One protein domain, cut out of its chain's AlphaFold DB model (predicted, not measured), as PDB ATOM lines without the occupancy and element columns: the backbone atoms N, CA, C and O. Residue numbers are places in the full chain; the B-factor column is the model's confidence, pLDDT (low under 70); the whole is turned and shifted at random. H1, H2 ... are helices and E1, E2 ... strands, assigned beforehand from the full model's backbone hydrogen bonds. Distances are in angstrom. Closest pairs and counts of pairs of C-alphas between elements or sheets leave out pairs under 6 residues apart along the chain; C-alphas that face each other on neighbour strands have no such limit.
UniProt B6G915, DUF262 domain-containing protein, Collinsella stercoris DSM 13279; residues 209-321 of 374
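Overview. This is residues 209 to 321 of the 374 residues of the protein "DUF262 domain-containing protein" of Collinsella stercoris DSM 13279 (UniProt B6G915). Helix H4 runs through the middle, and two long helices cross it nearly at right angles on opposite sides, H2 on one and H6 on the other. H1 and a tiny sheet, E1 and E2, sit by the first residues of H4, H5 packs near its other end, and H3 folds back beside part of H2. The printed part has 113 residues, with six named helices and two named strands in the order H1 E1 H2 H3 E2 H4 H5 H6; the sheet, E1 - E2, is antiparallel and the class is mostly helix. The whole is compact, with a radius of gyration of the C-alphas of 14.1 A, and rounded, spanning 36 by 31 by 30 A.

Arrangement. Begin at H1, residues 209 to 217: it touches residues 269 to 271 alone of the hub H4, residues 269 to 283, at a steep tilt of 45 degrees, the closest C-alphas being those of Ala 214 and Pro 270, 5.2 A apart. Next look at E1, residues 221 to 223, antiparallel to E2, residues 266 to 268: N 222 and O 267 are within hydrogen-bond range at 2.8 A. H2, residues 228 to 246, touches H4 with residues 232 to 237 alone, only just about perpendicular at 72 degrees; the closest C-alphas, of Ile 233 and Ala 275, are 5.3 A apart. H2 and H3, residues 258 to 264, form a helical hairpin at a shallow tilt of 34 degrees, only just short of steep, with Ile 238 and Ser 258 closest, C-alphas 5.9 A apart. H5, residues 290 to 294, touches H4, closest at the C-alphas of Glu 278 and Ile 293, 6.1 A. H6, residues 296 to 310, touches H4 about perpendicular at 84 degrees, and the closest C-alphas, of Gly 277 and Gly 303, are 3.7 A apart. H2 and H6 are apart. Every O i to N i+4 pair is within hydrogen-bond range in H1, H2, H3, H4 and H6; H5 has 0 of 1, but 2 of 2 O i to N i+3 pairs.

Along the chain. Find C-alpha 209, where H1 begins, at (111.933, 152.414, 96.984). From C-alpha 228 at (112.727, 136.976, 122.210), H2 runs 27.2 A. H4 is 20.8 A long, and H6 runs 21.3 A to C-alpha 310 at (115.588, 134.124, 104.287).

Size, cuts and confidence. The two C-alphas farthest apart, of Glu 249 and Gly 312, are 41.2 A apart. The printed part has no cut, and its long link is H2 to H3, 11 residues. Confidence is low at residues 319 to 321, with pLDDT under 70.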
ATOM      1  N   LYS A 209     112.570 153.668  97.414       86.81
ATOM      2  CA  LYS A 209     111.933 152.414  96.984       86.81
ATOM      3  C   LYS A 209     111.136 151.769  98.126       86.81
ATOM      4  O   LYS A 209     110.015 151.323  97.906       86.81
ATOM      5  N   TYR A 210     111.704 151.755  99.329       89.19
ATOM      6  CA  TYR A 210     111.095 151.130 100.502       89.19
ATOM      7  C   TYR A 210     109.970 151.971 101.111       89.19
ATOM      8  O   TYR A 210     109.006 151.401 101.603       89.19
ATOM      9  N   GLN A 211     110.005 153.299 100.971       88.88
ATOM     10  CA  GLN A 211     108.870 154.161 101.328       88.88
ATOM     11  C   GLN A 211     107.664 153.932 100.403       88.88
ATOM     12  O   GLN A 211     106.524 153.923 100.861       88.88
ATOM     13  N   VAL A 212     107.897 153.682  99.109       86.06
ATOM     14  CA  VAL A 212     106.818 153.263  98.195       86.06
ATOM     15  C   VAL A 212     106.277 151.884  98.583       86.06
ATOM     16  O   VAL A 212     105.062 151.687  98.607       86.06
ATOM     17  N   PHE A 213     107.153 150.938  98.941       87.19
ATOM     18  CA  PHE A 213     106.724 149.627  99.439       87.19
ATOM     19  C   PHE A 213     105.931 149.727 100.733       87.19
ATOM     20  O   PHE A 213     104.928 149.035 100.857       87.19
ATOM     21  N   ALA A 214     106.318 150.609 101.654       89.31
ATOM     22  CA  ALA A 214     105.587 150.821 102.894       89.31
ATOM     23  C   ALA A 214     104.117 151.160 102.619       89.31
ATOM     24  O   ALA A 214     103.232 150.520 103.177       89.31
ATOM     25  N   ALA A 215     103.851 152.072 101.679       86.62
ATOM     26  CA  ALA A 215     102.487 152.424 101.289       86.62
ATOM     27  C   ALA A 215     101.745 151.261 100.616       86.62
ATOM     28  O   ALA A 215     100.609 150.950 100.971       86.62
ATOM     29  N   GLN A 216     102.384 150.580  99.662       85.88
ATOM     30  CA  GLN A 216     101.746 149.503  98.896       85.88
ATOM     31  C   GLN A 216     101.494 148.238  99.726       85.88
ATOM     32  O   GLN A 216     100.548 147.491  99.464       85.88
ATOM     33  N   TRP A 217     102.365 147.953 100.692       88.00
ATOM     34  CA  TRP A 217     102.388 146.696 101.439       88.00
ATOM     35  C   TRP A 217     101.860 146.831 102.868       88.00
ATOM     36  O   TRP A 217     101.807 145.835 103.584       88.00
ATOM     37  N   ASN A 218     101.376 148.015 103.254       86.06
ATOM     38  CA  ASN A 218     100.766 148.285 104.561       86.06
ATOM     39  C   ASN A 218      99.611 147.325 104.922       86.06
ATOM     40  O   ASN A 218      99.308 147.088 106.087       86.06
ATOM     41  N   ARG A 219      98.947 146.747 103.913       85.75
ATOM     42  CA  ARG A 219      97.847 145.786 104.104       85.75
ATOM     43  C   ARG A 219      98.295 144.395 104.558       85.75
ATOM     44  O   ARG A 219      97.463 143.627 105.030       85.75
ATOM     45  N   TYR A 220      99.566 144.036 104.375       89.62
ATOM     46  CA  TYR A 220     100.064 142.711 104.740       89.62
ATOM     47  C   TYR A 220     100.451 142.706 106.213       89.62
ATOM     48  O   TYR A 220     101.362 143.429 106.613       89.62
ATOM     49  N   LYS A 221      99.747 141.900 107.006       93.25
ATOM     50  CA  LYS A 221      99.918 141.789 108.455       93.25
ATOM     51  C   LYS A 221     100.708 140.528 108.816       93.25
ATOM     52  O   LYS A 221     100.563 139.498 108.160       93.25
ATOM     53  N   ILE A 222     101.530 140.620 109.855       93.44
ATOM     54  CA  ILE A 222     102.370 139.552 110.402       93.44
ATOM     55  C   ILE A 222     102.044 139.411 111.889       93.44
ATOM     56  O   ILE A 222     102.162 140.373 112.647       93.44
ATOM     57  N   GLN A 223     101.656 138.203 112.298       97.00
ATOM     58  CA  GLN A 223     101.432 137.852 113.697       97.00
ATOM     59  C   GLN A 223     102.763 137.473 114.356       97.00
ATOM     60  O   GLN A 223     103.419 136.517 113.940       97.00
ATOM     61  N   LEU A 224     103.160 138.195 115.402       95.50
ATOM     62  CA  LEU A 224     104.406 137.952 116.126       95.50
ATOM     63  C   LEU A 224     104.215 136.899 117.229       95.50
ATOM     64  O   LEU A 224     103.278 136.973 118.029       95.50
ATOM     65  N   SER A 225     105.141 135.936 117.309       95.12
ATOM     66  CA  SER A 225     105.198 134.939 118.392       95.12
ATOM     67  C   SER A 225     105.663 135.562 119.716       95.12
ATOM     68  O   SER A 225     106.069 136.716 119.737       95.12
ATOM     69  N   GLN A 226     105.653 134.809 120.819       93.56
ATOM     70  CA  GLN A 226     106.136 135.275 122.137       93.56
ATOM     71  C   GLN A 226     107.665 135.175 122.310       93.56
ATOM     72  O   GLN A 226     108.192 135.419 123.394       93.56
ATOM     73  N   GLU A 227     108.383 134.814 121.247       93.88
ATOM     74  CA  GLU A 227     109.832 134.621 121.276       93.88
ATOM     75  C   GLU A 227     110.599 135.934 121.452       93.88
ATOM     76  O   GLU A 227     110.119 137.013 121.096       93.88
ATOM     77  N   LYS A 228     111.842 135.829 121.940       94.00
ATOM     78  CA  LYS A 228     112.727 136.976 122.210       94.00
ATOM     79  C   LYS A 228     112.771 137.975 121.048       94.00
ATOM     80  O   LYS A 228     112.459 139.144 121.244       94.00
ATOM     81  N   TYR A 229     113.116 137.523 119.840       93.25
ATOM     82  CA  TYR A 229     113.269 138.424 118.690       93.25
ATOM     83  C   TYR A 229     111.939 139.007 118.196       93.25
ATOM     84  O   TYR A 229     111.902 140.132 117.710       93.25
ATOM     85  N   SER A 230     110.834 138.282 118.382       95.44
ATOM     86  CA  SER A 230     109.485 138.780 118.104       95.44
ATOM     87  C   SER A 230     109.081 139.899 119.075       95.44
ATOM     88  O   SER A 230     108.521 140.901 118.642       95.44
ATOM     89  N   ASN A 231     109.408 139.769 120.368       95.19
ATOM     90  CA  ASN A 231     109.238 140.847 121.358       95.19
ATOM     91  C   ASN A 231     110.088 142.072 121.003       95.19
ATOM     92  O   ASN A 231     109.628 143.205 121.065       95.19
ATOM     93  N   GLU A 232     111.320 141.829 120.577       96.25
ATOM     94  CA  GLU A 232     112.258 142.861 120.156       96.25
ATOM     95  C   GLU A 232     111.805 143.629 118.901       96.25
ATOM     96  O   GLU A 232     112.016 144.839 118.818       96.25
ATOM     97  N   ILE A 233     111.168 142.959 117.939       97.50
ATOM     98  CA  ILE A 233     110.572 143.594 116.752       97.50
ATOM     99  C   ILE A 233     109.352 144.440 117.132       97.50
ATOM    100  O   ILE A 233     109.197 145.560 116.639       97.50
ATOM    101  N   LEU A 234     108.505 143.913 118.017       97.81
ATOM    102  CA  LEU A 234     107.312 144.599 118.502       97.81
ATOM    103  C   LEU A 234     107.669 145.919 119.196       97.81
ATOM    104  O   LEU A 234     107.182 146.971 118.790       97.81
ATOM    105  N   GLU A 235     108.560 145.883 120.189       97.81
ATOM    106  CA  GLU A 235     108.917 147.082 120.957       97.81
ATOM    107  C   GLU A 235     109.658 148.126 120.108       97.81
ATOM    108  O   GLU A 235     109.420 149.321 120.266       97.81
ATOM    109  N   ARG A 236     110.485 147.705 119.140       96.94
ATOM    110  CA  ARG A 236     111.101 148.633 118.172       96.94
ATOM    111  C   ARG A 236     110.061 149.327 117.294       96.94
ATOM    112  O   ARG A 236     110.155 150.530 117.057       96.94
ATOM    113  N   THR A 237     109.042 148.591 116.852       96.88
ATOM    114  CA  THR A 237     107.944 149.155 116.054       96.88
ATOM    115  C   THR A 237     107.160 150.195 116.856       96.88
ATOM    116  O   THR A 237     106.943 151.306 116.373       96.88
ATOM    117  N   ILE A 238     106.808 149.869 118.103       97.50
ATOM    118  CA  ILE A 238     106.095 150.782 119.006       97.50
ATOM    119  C   ILE A 238     106.929 152.037 119.283       97.50
ATOM    120  O   ILE A 238     106.448 153.147 119.063       97.50
ATOM    121  N   SER A 239     108.193 151.867 119.681       96.50
ATOM    122  CA  SER A 239     109.092 152.987 119.983       96.50
ATOM    123  C   SER A 239     109.278 153.914 118.778       96.50
ATOM    124  O   SER A 239     109.308 155.139 118.919       96.50
ATOM    125  N   ARG A 240     109.326 153.354 117.564       94.81
ATOM    126  CA  ARG A 240     109.369 154.146 116.332       94.81
ATOM    127  C   ARG A 240     108.109 154.990 116.151       94.81
ATOM    128  O   ARG A 240     108.225 156.148 115.758       94.81
ATOM    129  N   TYR A 241     106.921 154.445 116.391       95.75
ATOM    130  CA  TYR A 241     105.672 155.200 116.263       95.75
ATOM    131  C   TYR A 241     105.514 156.283 117.326       95.75
ATOM    132  O   TYR A 241     105.091 157.390 116.987       95.75
ATOM    133  N   GLU A 242     105.941 156.024 118.558       95.62
ATOM    134  CA  GLU A 242     106.028 157.042 119.611       95.62
ATOM    135  C   GLU A 242     106.970 158.180 119.179       95.62
ATOM    136  O   GLU A 242     106.553 159.335 119.092       95.62
ATOM    137  N   SER A 243     108.190 157.846 118.745       94.25
ATOM    138  CA  SER A 243     109.168 158.830 118.261       94.25
ATOM    139  C   SER A 243     108.671 159.639 117.055       94.25
ATOM    140  O   SER A 243     108.896 160.848 116.971       94.25
ATOM    141  N   LEU A 244     107.977 158.997 116.109       94.44
ATOM    142  CA  LEU A 244     107.398 159.682 114.955       94.44
ATOM    143  C   LEU A 244     106.250 160.611 115.352       94.44
ATOM    144  O   LEU A 244     106.118 161.674 114.749       94.44
ATOM    145  N   THR A 245     105.432 160.220 116.326       94.00
ATOM    146  CA  THR A 245     104.323 161.036 116.839       94.00
ATOM    147  C   THR A 245     104.864 162.301 117.499       94.00
ATOM    148  O   THR A 245     104.439 163.404 117.144       94.00
ATOM    149  N   ASP A 246     105.887 162.165 118.346       92.38
ATOM    150  CA  ASP A 246     106.582 163.293 118.976       92.38
ATOM    151  C   ASP A 246     107.188 164.234 117.929       92.38
ATOM    152  O   ASP A 246     106.931 165.438 117.930       92.38
ATOM    153  N   ALA A 247     107.912 163.681 116.949       91.75
ATOM    154  CA  ALA A 247     108.517 164.450 115.860       91.75
ATOM    155  C   ALA A 247     107.494 165.149 114.939       91.75
ATOM    156  O   ALA A 247     107.874 165.978 114.107       91.75
ATOM    157  N   ARG A 248     106.207 164.796 115.039       93.50
ATOM    158  CA  ARG A 248     105.092 165.383 114.279       93.50
ATOM    159  C   ARG A 248     104.208 166.277 115.154       93.50
ATOM    160  O   ARG A 248     103.062 166.534 114.781       93.50
ATOM    161  N   GLU A 249     104.725 166.767 116.280       90.00
ATOM    162  CA  GLU A 249     104.007 167.631 117.229       90.00
ATOM    163  C   GLU A 249     102.745 166.952 117.795       90.00
ATOM    164  O   GLU A 249     101.680 167.565 117.912       90.00
ATOM    165  N   GLY A 250     102.824 165.647 118.067       90.00
ATOM    166  CA  GLY A 250     101.697 164.857 118.567       90.00
ATOM    167  C   GLY A 250     100.612 164.604 117.520       90.00
ATOM    168  O   GLY A 250      99.442 164.510 117.871       90.00
ATOM    169  N   LEU A 251     100.952 164.593 116.222       90.94
ATOM    170  CA  LEU A 251     100.003 164.186 115.177       90.94
ATOM    171  C   LEU A 251      99.804 162.671 115.243       90.94
ATOM    172  O   LEU A 251     100.755 161.924 114.996       90.94
ATOM    173  N   GLU A 252      98.582 162.242 115.540       91.62
ATOM    174  CA  GLU A 252      98.251 160.832 115.737       91.62
ATOM    175  C   GLU A 252      98.444 160.011 114.457       91.62
ATOM    176  O   GLU A 252      98.010 160.393 113.363       91.62
ATOM    177  N   ILE A 253      99.114 158.867 114.612       93.06
ATOM    178  CA  ILE A 253      99.269 157.862 113.562       93.06
ATOM    179  C   ILE A 253      98.015 156.985 113.543       93.06
ATOM    180  O   ILE A 253      97.583 156.492 114.581       93.06
ATOM    181  N   GLU A 254      97.449 156.783 112.357       91.69
ATOM    182  CA  GLU A 254      96.262 155.946 112.156       91.69
ATOM    183  C   GLU A 254      96.460 154.532 112.701       91.69
ATOM    184  O   GLU A 254      97.508 153.922 112.488       91.69
ATOM    185  N   ASP A 255      95.422 154.011 113.357       87.88
ATOM    186  CA  ASP A 255      95.367 152.649 113.893       87.88
ATOM    187  C   ASP A 255      96.523 152.297 114.857       87.88
ATOM    188  O   ASP A 255      96.829 151.120 115.063       87.88
ATOM    189  N   PHE A 256      97.188 153.297 115.452       93.00
ATOM    190  CA  PHE A 256      98.256 153.076 116.420       93.00
ATOM    191  C   PHE A 256      97.773 153.264 117.856       93.00
ATOM    192  O   PHE A 256      97.429 154.358 118.294       93.00
ATOM    193  N   SER A 257      97.872 152.186 118.625       94.81
ATOM    194  CA  SER A 257      97.884 152.218 120.079       94.81
ATOM    195  C   SER A 257      98.960 151.258 120.559       94.81
ATOM    196  O   SER A 257      98.982 150.092 120.160       94.81
ATOM    197  N   SER A 258      99.866 151.742 121.407       95.44
ATOM    198  CA  SER A 258     100.960 150.923 121.931       95.44
ATOM    199  C   SER A 258     100.425 149.745 122.757       95.44
ATOM    200  O   SER A 258     100.903 148.622 122.616       95.44
ATOM    201  N   GLU A 259      99.358 149.961 123.526       96.12
ATOM    202  CA  GLU A 259      98.685 148.920 124.309       96.12
ATOM    203  C   GLU A 259      97.987 147.879 123.427       96.12
ATOM    204  O   GLU A 259      98.110 146.673 123.661       96.12
ATOM    205  N   GLU A 260      97.280 148.315 122.382       96.06
ATOM    206  CA  GLU A 260      96.608 147.386 121.466       96.06
ATOM    207  C   GLU A 260      97.611 146.598 120.633       96.06
ATOM    208  O   GLU A 260      97.484 145.382 120.514       96.06
ATOM    209  N   MET A 261      98.667 147.254 120.149       96.19
ATOM    210  CA  MET A 261      99.741 146.599 119.411       96.19
ATOM    211  C   MET A 261     100.480 145.576 120.290       96.19
ATOM    212  O   MET A 261     100.790 144.485 119.809       96.19
ATOM    213  N   ARG A 262     100.686 145.844 121.592       96.81
ATOM    214  CA  ARG A 262     101.230 144.853 122.546       96.81
ATOM    215  C   ARG A 262     100.303 143.670 122.782       96.81
ATOM    216  O   ARG A 262     100.776 142.536 122.877       96.81
ATOM    217  N   ARG A 263      98.998 143.927 122.877       96.75
ATOM    218  CA  ARG A 263      97.964 142.903 123.077       96.75
ATOM    219  C   ARG A 263      97.828 141.997 121.855       96.75
ATOM    220  O   ARG A 263      97.815 140.778 121.993       96.75
ATOM    221  N   GLU A 264      97.718 142.590 120.673       96.44
ATOM    222  CA  GLU A 264      97.447 141.883 119.418       96.44
ATOM    223  C   GLU A 264      98.714 141.300 118.804       96.44
ATOM    224  O   GLU A 264      98.662 140.244 118.177       96.44
ATOM    225  N   ARG A 265      99.868 141.940 119.029       97.12
ATOM    226  CA  ARG A 265     101.179 141.531 118.509       97.12
ATOM    227  C   ARG A 265     101.190 141.374 116.990       97.12
ATOM    228  O   ARG A 265     101.834 140.472 116.452       97.12
ATOM    229  N   VAL A 266     100.458 142.244 116.305       95.88
ATOM    230  CA  VAL A 266     100.392 142.289 114.846       95.88
ATOM    231  C   VAL A 266     101.141 143.520 114.361       95.88
ATOM    232  O   VAL A 266     100.867 144.631 114.803       95.88
ATOM    233  N   VAL A 267     102.054 143.313 113.417       95.88
ATOM    234  CA  VAL A 267     102.752 144.387 112.696       95.88
ATOM    235  C   VAL A 267     102.524 144.229 111.199       95.88
ATOM    236  O   VAL A 267     102.152 143.156 110.721       95.88
ATOM    237  N   THR A 268     102.732 145.282 110.422       94.81
ATOM    238  CA  THR A 268     102.742 145.179 108.961       94.81
ATOM    239  C   THR A 268     104.063 144.607 108.453       94.81
ATOM    240  O   THR A 268     105.088 144.629 109.134       94.81
ATOM    241  N   LEU A 269     104.067 144.092 107.223       93.81
ATOM    242  CA  LEU A 269     105.292 143.636 106.567       93.81
ATOM    243  C   LEU A 269     106.369 144.747 106.487       93.81
ATOM    244  O   LEU A 269     107.521 144.461 106.811       93.81
ATOM    245  N   PRO A 270     106.044 146.002 106.113       93.94
ATOM    246  CA  PRO A 270     106.996 147.112 106.188       93.94
ATOM    247  C   PRO A 270     107.549 147.384 107.592       93.94
ATOM    248  O   PRO A 270     108.758 147.558 107.729       93.94
ATOM    249  N   GLU A 271     106.697 147.394 108.623       95.88
ATOM    250  CA  GLU A 271     107.118 147.568 110.024       95.88
ATOM    251  C   GLU A 271     108.082 146.460 110.454       95.88
ATOM    252  O   GLU A 271     109.161 146.738 110.973       95.88
ATOM    253  N   PHE A 272     107.735 145.209 110.144       96.56
ATOM    254  CA  PHE A 272     108.579 144.053 110.413       96.56
ATOM    255  C   PHE A 272     109.945 144.178 109.740       96.56
ATOM    256  O   PHE A 272     110.970 143.993 110.390       96.56
ATOM    257  N   CYS A 273     109.979 144.515 108.446       95.81
ATOM    258  CA  CYS A 273     111.229 144.723 107.723       95.81
ATOM    259  C   CYS A 273     112.067 145.828 108.375       95.81
ATOM    260  O   CYS A 273     113.256 145.623 108.609       95.81
ATOM    261  N   ARG A 274     111.464 146.977 108.699       95.88
ATOM    262  CA  ARG A 274     112.172 148.099 109.331       95.88
ATOM    263  C   ARG A 274     112.779 147.683 110.672       95.88
ATOM    264  O   ARG A 274     113.965 147.920 110.882       95.88
ATOM    265  N   ALA A 275     112.001 147.035 111.539       97.00
ATOM    266  CA  ALA A 275     112.450 146.575 112.855       97.00
ATOM    267  C   ALA A 275     113.504 145.455 112.762       97.00
ATOM    268  O   ALA A 275     114.472 145.443 113.521       97.00
ATOM    269  N   LEU A 276     113.375 144.546 111.788       96.19
ATOM    270  CA  LEU A 276     114.388 143.530 111.495       96.19
ATOM    271  C   LEU A 276     115.711 144.172 111.060       96.19
ATOM    272  O   LEU A 276     116.776 143.719 111.470       96.19
ATOM    273  N   GLY A 277     115.656 145.232 110.253       96.06
ATOM    274  CA  GLY A 277     116.841 145.988 109.857       96.06
ATOM    275  C   GLY A 277     117.584 146.580 111.056       96.06
ATOM    276  O   GLY A 277     118.805 146.449 111.138       96.06
ATOM    277  N   GLU A 278     116.859 147.184 112.003       95.75
ATOM    278  CA  GLU A 278     117.438 147.719 113.247       95.75
ATOM    279  C   GLU A 278     118.100 146.619 114.065       95.75
ATOM    280  O   GLU A 278     119.249 146.758 114.481       95.75
ATOM    281  N   LEU A 279     117.388 145.502 114.234       94.94
ATOM    282  CA  LEU A 279     117.874 144.348 114.970       94.94
ATOM    283  C   LEU A 279     119.177 143.806 114.364       94.94
ATOM    284  O   LEU A 279     120.133 143.552 115.089       94.94
ATOM    285  N   VAL A 280     119.251 143.666 113.037       93.88
ATOM    286  CA  VAL A 280     120.466 143.196 112.354       93.88
ATOM    287  C   VAL A 280     121.630 144.167 112.550       93.88
ATOM    288  O   VAL A 280     122.737 143.723 112.840       93.88
ATOM    289  N   ILE A 281     121.405 145.479 112.424       93.62
ATOM    290  CA  ILE A 281     122.457 146.488 112.643       93.62
ATOM    291  C   ILE A 281     123.009 146.389 114.066       93.62
ATOM    292  O   ILE A 281     124.224 146.408 114.258       93.62
ATOM    293  N   GLU A 282     122.127 146.261 115.056       91.50
ATOM    294  CA  GLU A 282     122.509 146.189 116.464       91.50
ATOM    295  C   GLU A 282     123.293 144.910 116.786       91.50
ATOM    296  O   GLU A 282     124.343 144.968 117.430       91.50
ATOM    297  N   GLN A 283     122.834 143.759 116.286       89.88
ATOM    298  CA  GLN A 283     123.494 142.471 116.518       89.88
ATOM    299  C   GLN A 283     124.786 142.305 115.697       89.88
ATOM    300  O   GLN A 283     125.661 141.521 116.064       89.88
ATOM    301  N   CYS A 284     124.942 143.039 114.592       89.94
ATOM    302  CA  CYS A 284     126.099 142.964 113.697       89.94
ATOM    303  C   CYS A 284     126.904 144.272 113.672       89.94
ATOM    304  O   CYS A 284     127.269 144.770 112.604       89.94
ATOM    305  N   SER A 285     127.254 144.791 114.851       85.12
ATOM    306  CA  SER A 285     128.026 146.038 115.010       85.12
ATOM    307  C   SER A 285     129.408 146.031 114.330       85.12
ATOM    308  O   SER A 285     129.954 147.085 114.004       85.12
ATOM    309  N   ALA A 286     129.969 144.846 114.061       88.50
ATOM    310  CA  ALA A 286     131.197 144.685 113.279       88.50
ATOM    311  C   ALA A 286     131.011 145.023 111.787       88.50
ATOM    312  O   ALA A 286     131.955 145.448 111.124       88.50
ATOM    313  N   CYS A 287     129.804 144.826 111.255       88.56
ATOM    314  CA  CYS A 287     129.461 145.100 109.862       88.56
ATOM    315  C   CYS A 287     128.883 146.511 109.684       88.56
ATOM    316  O   CYS A 287     129.122 147.136 108.649       88.56
ATOM    317  N   TRP A 288     128.164 147.022 110.690       90.25
ATOM    318  CA  TRP A 288     127.540 148.344 110.652       90.25
ATOM    319  C   TRP A 288     127.797 149.145 111.932       90.25
ATOM    320  O   TRP A 288     127.528 148.660 113.027       90.25
ATOM    321  N   PRO A 289     128.238 150.413 111.829       90.00
ATOM    322  CA  PRO A 289     128.282 151.311 112.978       90.00
ATOM    323  C   PRO A 289     126.887 151.512 113.586       90.00
ATOM    324  O   PRO A 289     125.920 151.652 112.838       90.00
ATOM    325  N   ALA A 290     126.784 151.660 114.911       86.12
ATOM    326  CA  ALA A 290     125.500 151.865 115.602       86.12
ATOM    327  C   ALA A 290     124.680 153.048 115.042       86.12
ATOM    328  O   ALA A 290     123.474 152.935 114.843       86.12
ATOM    329  N   LYS A 291     125.349 154.147 114.660       89.88
ATOM    330  CA  LYS A 291     124.724 155.324 114.021       89.88
ATOM    331  C   LYS A 291     123.998 155.035 112.697       89.88
ATOM    332  O   LYS A 291     123.292 155.892 112.184       89.88
ATOM    333  N   THR A 292     124.183 153.852 112.106       89.12
ATOM    334  CA  THR A 292     123.477 153.449 110.877       89.12
ATOM    335  C   THR A 292     121.963 153.405 111.089       89.12
ATOM    336  O   THR A 292     121.220 153.620 110.138       89.12
ATOM    337  N   ILE A 293     121.501 153.203 112.328       86.50
ATOM    338  CA  ILE A 293     120.073 153.182 112.671       86.50
ATOM    339  C   ILE A 293     119.354 154.515 112.388       86.50
ATOM    340  O   ILE A 293     118.151 154.528 112.143       86.50
ATOM    341  N   GLU A 294     120.099 155.625 112.351       86.25
ATOM    342  CA  GLU A 294     119.589 156.967 112.033       86.25
ATOM    343  C   GLU A 294     119.330 157.157 110.527       86.25
ATOM    344  O   GLU A 294     118.717 158.137 110.100       86.25
ATOM    345  N   GLN A 295     119.809 156.231 109.691       87.06
ATOM    346  CA  GLN A 295     119.664 156.278 108.240       87.06
ATOM    347  C   GLN A 295     118.515 155.375 107.797       87.06
ATOM    348  O   GLN A 295     118.743 154.245 107.370       87.06
ATOM    349  N   ASP A 296     117.289 155.896 107.862       84.12
ATOM    350  CA  ASP A 296     116.053 155.153 107.565       84.12
ATOM    351  C   ASP A 296     116.139 154.273 106.304       84.12
ATOM    352  O   ASP A 296     115.831 153.084 106.361       84.12
ATOM    353  N   ASP A 297     116.646 154.816 105.194       87.50
ATOM    354  CA  ASP A 297     116.768 154.073 103.933       87.50
ATOM    355  C   ASP A 297     117.755 152.899 104.015       87.50
ATOM    356  O   ASP A 297     117.542 151.855 103.390       87.50
ATOM    357  N   THR A 298     118.842 153.052 104.774       90.56
ATOM    358  CA  THR A 298     119.825 151.985 104.995       90.56
ATOM    359  C   THR A 298     119.215 150.882 105.849       90.56
ATOM    360  O   THR A 298     119.376 149.704 105.523       90.56
ATOM    361  N   VAL A 299     118.472 151.250 106.896       94.25
ATOM    362  CA  VAL A 299     117.814 150.268 107.761       94.25
ATOM    363  C   VAL A 299     116.766 149.468 106.994       94.25
ATOM    364  O   VAL A 299     116.782 148.236 107.041       94.25
ATOM    365  N   ASP A 300     115.922 150.144 106.213       93.50
ATOM    366  CA  ASP A 300     114.962 149.483 105.329       93.50
ATOM    367  C   ASP A 300     115.670 148.555 104.336       93.50
ATOM    368  O   ASP A 300     115.284 147.398 104.162       93.50
ATOM    369  N   THR A 301     116.760 149.016 103.720       92.38
ATOM    370  CA  THR A 301     117.537 148.193 102.785       92.38
ATOM    371  C   THR A 301     117.996 146.888 103.431       92.38
ATOM    372  O   THR A 301     117.847 145.822 102.830       92.38
ATOM    373  N   ILE A 302     118.535 146.954 104.648       93.56
ATOM    374  CA  ILE A 302     119.006 145.777 105.384       93.56
ATOM    375  C   ILE A 302     117.829 144.863 105.720       93.56
ATOM    376  O   ILE A 302     117.874 143.673 105.409       93.56
ATOM    377  N   GLY A 303     116.752 145.410 106.275       94.75
ATOM    378  CA  GLY A 303     115.569 144.661 106.686       94.75
ATOM    379  C   GLY A 303     114.900 143.882 105.556       94.75
ATOM    380  O   GLY A 303     114.773 142.656 105.613       94.75
ATOM    381  N   TYR A 304     114.534 144.581 104.478       93.38
ATOM    382  CA  TYR A 304     113.888 143.964 103.318       93.38
ATOM    383  C   TYR A 304     114.789 142.931 102.630       93.38
ATOM    384  O   TYR A 304     114.307 141.885 102.194       93.38
ATOM    385  N   ASN A 305     116.096 143.196 102.521       91.94
ATOM    386  CA  ASN A 305     117.013 142.244 101.893       91.94
ATOM    387  C   ASN A 305     117.271 141.025 102.785       91.94
ATOM    388  O   ASN A 305     117.388 139.923 102.258       91.94
ATOM    389  N   THR A 306     117.306 141.195 104.109       91.94
ATOM    390  CA  THR A 306     117.427 140.083 105.066       91.94
ATOM    391  C   THR A 306     116.235 139.146 104.930       91.94
ATOM    392  O   THR A 306     116.408 137.935 104.787       91.94
ATOM    393  N   LEU A 307     115.027 139.710 104.866       90.94
ATOM    394  CA  LEU A 307     113.817 138.934 104.637       90.94
ATOM    395  C   LEU A 307     113.857 138.197 103.290       90.94
ATOM    396  O   LEU A 307     113.532 137.015 103.208       90.94
ATOM    397  N   ALA A 308     114.298 138.873 102.226       89.25
ATOM    398  CA  ALA A 308     114.413 138.257 100.909       89.25
ATOM    399  C   ALA A 308     115.418 137.094 100.891       89.25
ATOM    400  O   ALA A 308     115.112 136.045 100.328       89.25
ATOM    401  N   ILE A 309     116.571 137.245 101.553       89.12
ATOM    402  CA  ILE A 309     117.572 136.179 101.708       89.12
ATOM    403  C   ILE A 309     116.961 134.973 102.424       89.12
ATOM    404  O   ILE A 309     117.102 133.853 101.934       89.12
ATOM    405  N   ALA A 310     116.235 135.194 103.526       88.12
ATOM    406  CA  ALA A 310     115.588 134.124 104.287       88.12
ATOM    407  C   ALA A 310     114.591 133.309 103.441       88.12
ATOM    408  O   ALA A 310     114.450 132.104 103.638       88.12
ATOM    409  N   PHE A 311     113.948 133.942 102.455       85.75
ATOM    410  CA  PHE A 311     113.020 133.284 101.529       85.75
ATOM    411  C   PHE A 311     113.648 132.851 100.196       85.75
ATOM    412  O   PHE A 311     112.932 132.399  99.301       85.75
ATOM    413  N   GLY A 312     114.967 132.990 100.025       87.81
ATOM    414  CA  GLY A 312     115.649 132.652  98.771       87.81
ATOM    415  C   GLY A 312     115.237 133.534  97.583       87.81
ATOM    416  O   GLY A 312     115.357 133.122  96.429       87.81
ATOM    417  N   ILE A 313     114.736 134.741  97.849       87.44
ATOM    418  CA  ILE A 313     114.327 135.725  96.846       87.44
ATOM    419  C   ILE A 313     115.503 136.662  96.575       87.44
ATOM    420  O   ILE A 313     116.117 137.209  97.491       87.44
ATOM    421  N   ARG A 314     115.813 136.908  95.298       81.50
ATOM    422  CA  ARG A 314     116.855 137.880  94.949       81.50
ATOM    423  C   ARG A 314     116.382 139.300  95.288       81.50
ATOM    424  O   ARG A 314     115.264 139.653  94.908       81.50
ATOM    425  N   PRO A 315     117.215 140.164  95.897       74.94
ATOM    426  CA  PRO A 315     116.839 141.544  96.234       74.94
ATOM    427  C   PRO A 315     116.232 142.365  95.082       74.94
ATOM    428  O   PRO A 315     115.357 143.214  95.277       74.94
ATOM    429  N   GLN A 316     116.668 142.098  93.847       73.50
ATOM    430  CA  GLN A 316     116.159 142.749  92.637       73.50
ATOM    431  C   GLN A 316     114.731 142.306  92.276       73.50
ATOM    432  O   GLN A 316     114.031 143.026  91.570       73.50
ATOM    433  N   GLU A 317     114.287 141.145  92.763       76.06
ATOM    434  CA  GLU A 317     112.975 140.554  92.486       76.06
ATOM    435  C   GLU A 317     111.910 140.934  93.526       76.06
ATOM    436  O   GLU A 317     110.728 140.726  93.264       76.06
ATOM    437  N   ILE A 318     112.296 141.574  94.641       73.69
ATOM    438  CA  ILE A 318     111.381 142.070  95.691       73.69
ATOM    439  C   ILE A 318     110.308 143.012  95.110       73.69
ATOM    440  O   ILE A 318     109.154 142.967  95.513       73.69
ATOM    441  N   ALA A 319     110.663 143.841  94.120       59.28
ATOM    442  CA  ALA A 319     109.733 144.775  93.470       59.28
ATOM    443  C   ALA A 319     108.829 144.119  92.403       59.28
ATOM    444  O   ALA A 319     108.035 144.802  91.760       59.28
ATOM    445  N   GLY A 320     109.004 142.819  92.142       55.50
ATOM    446  CA  GLY A 320     108.641 142.201  90.870       55.50
ATOM    447  C   GLY A 320     109.659 142.530  89.768       55.50
ATOM    448  O   GLY A 320     110.326 143.565  89.789       55.50
ATOM    449  N   ARG A 321     109.817 141.632  88.786       38.78
ATOM    450  CA  ARG A 321     110.639 141.923  87.600       38.78
ATOM    451  C   ARG A 321     110.031 143.127  86.874       38.78
ATOM    452  O   ARG A 321     108.850 143.086  86.537       38.78
TER     453      ARG A 321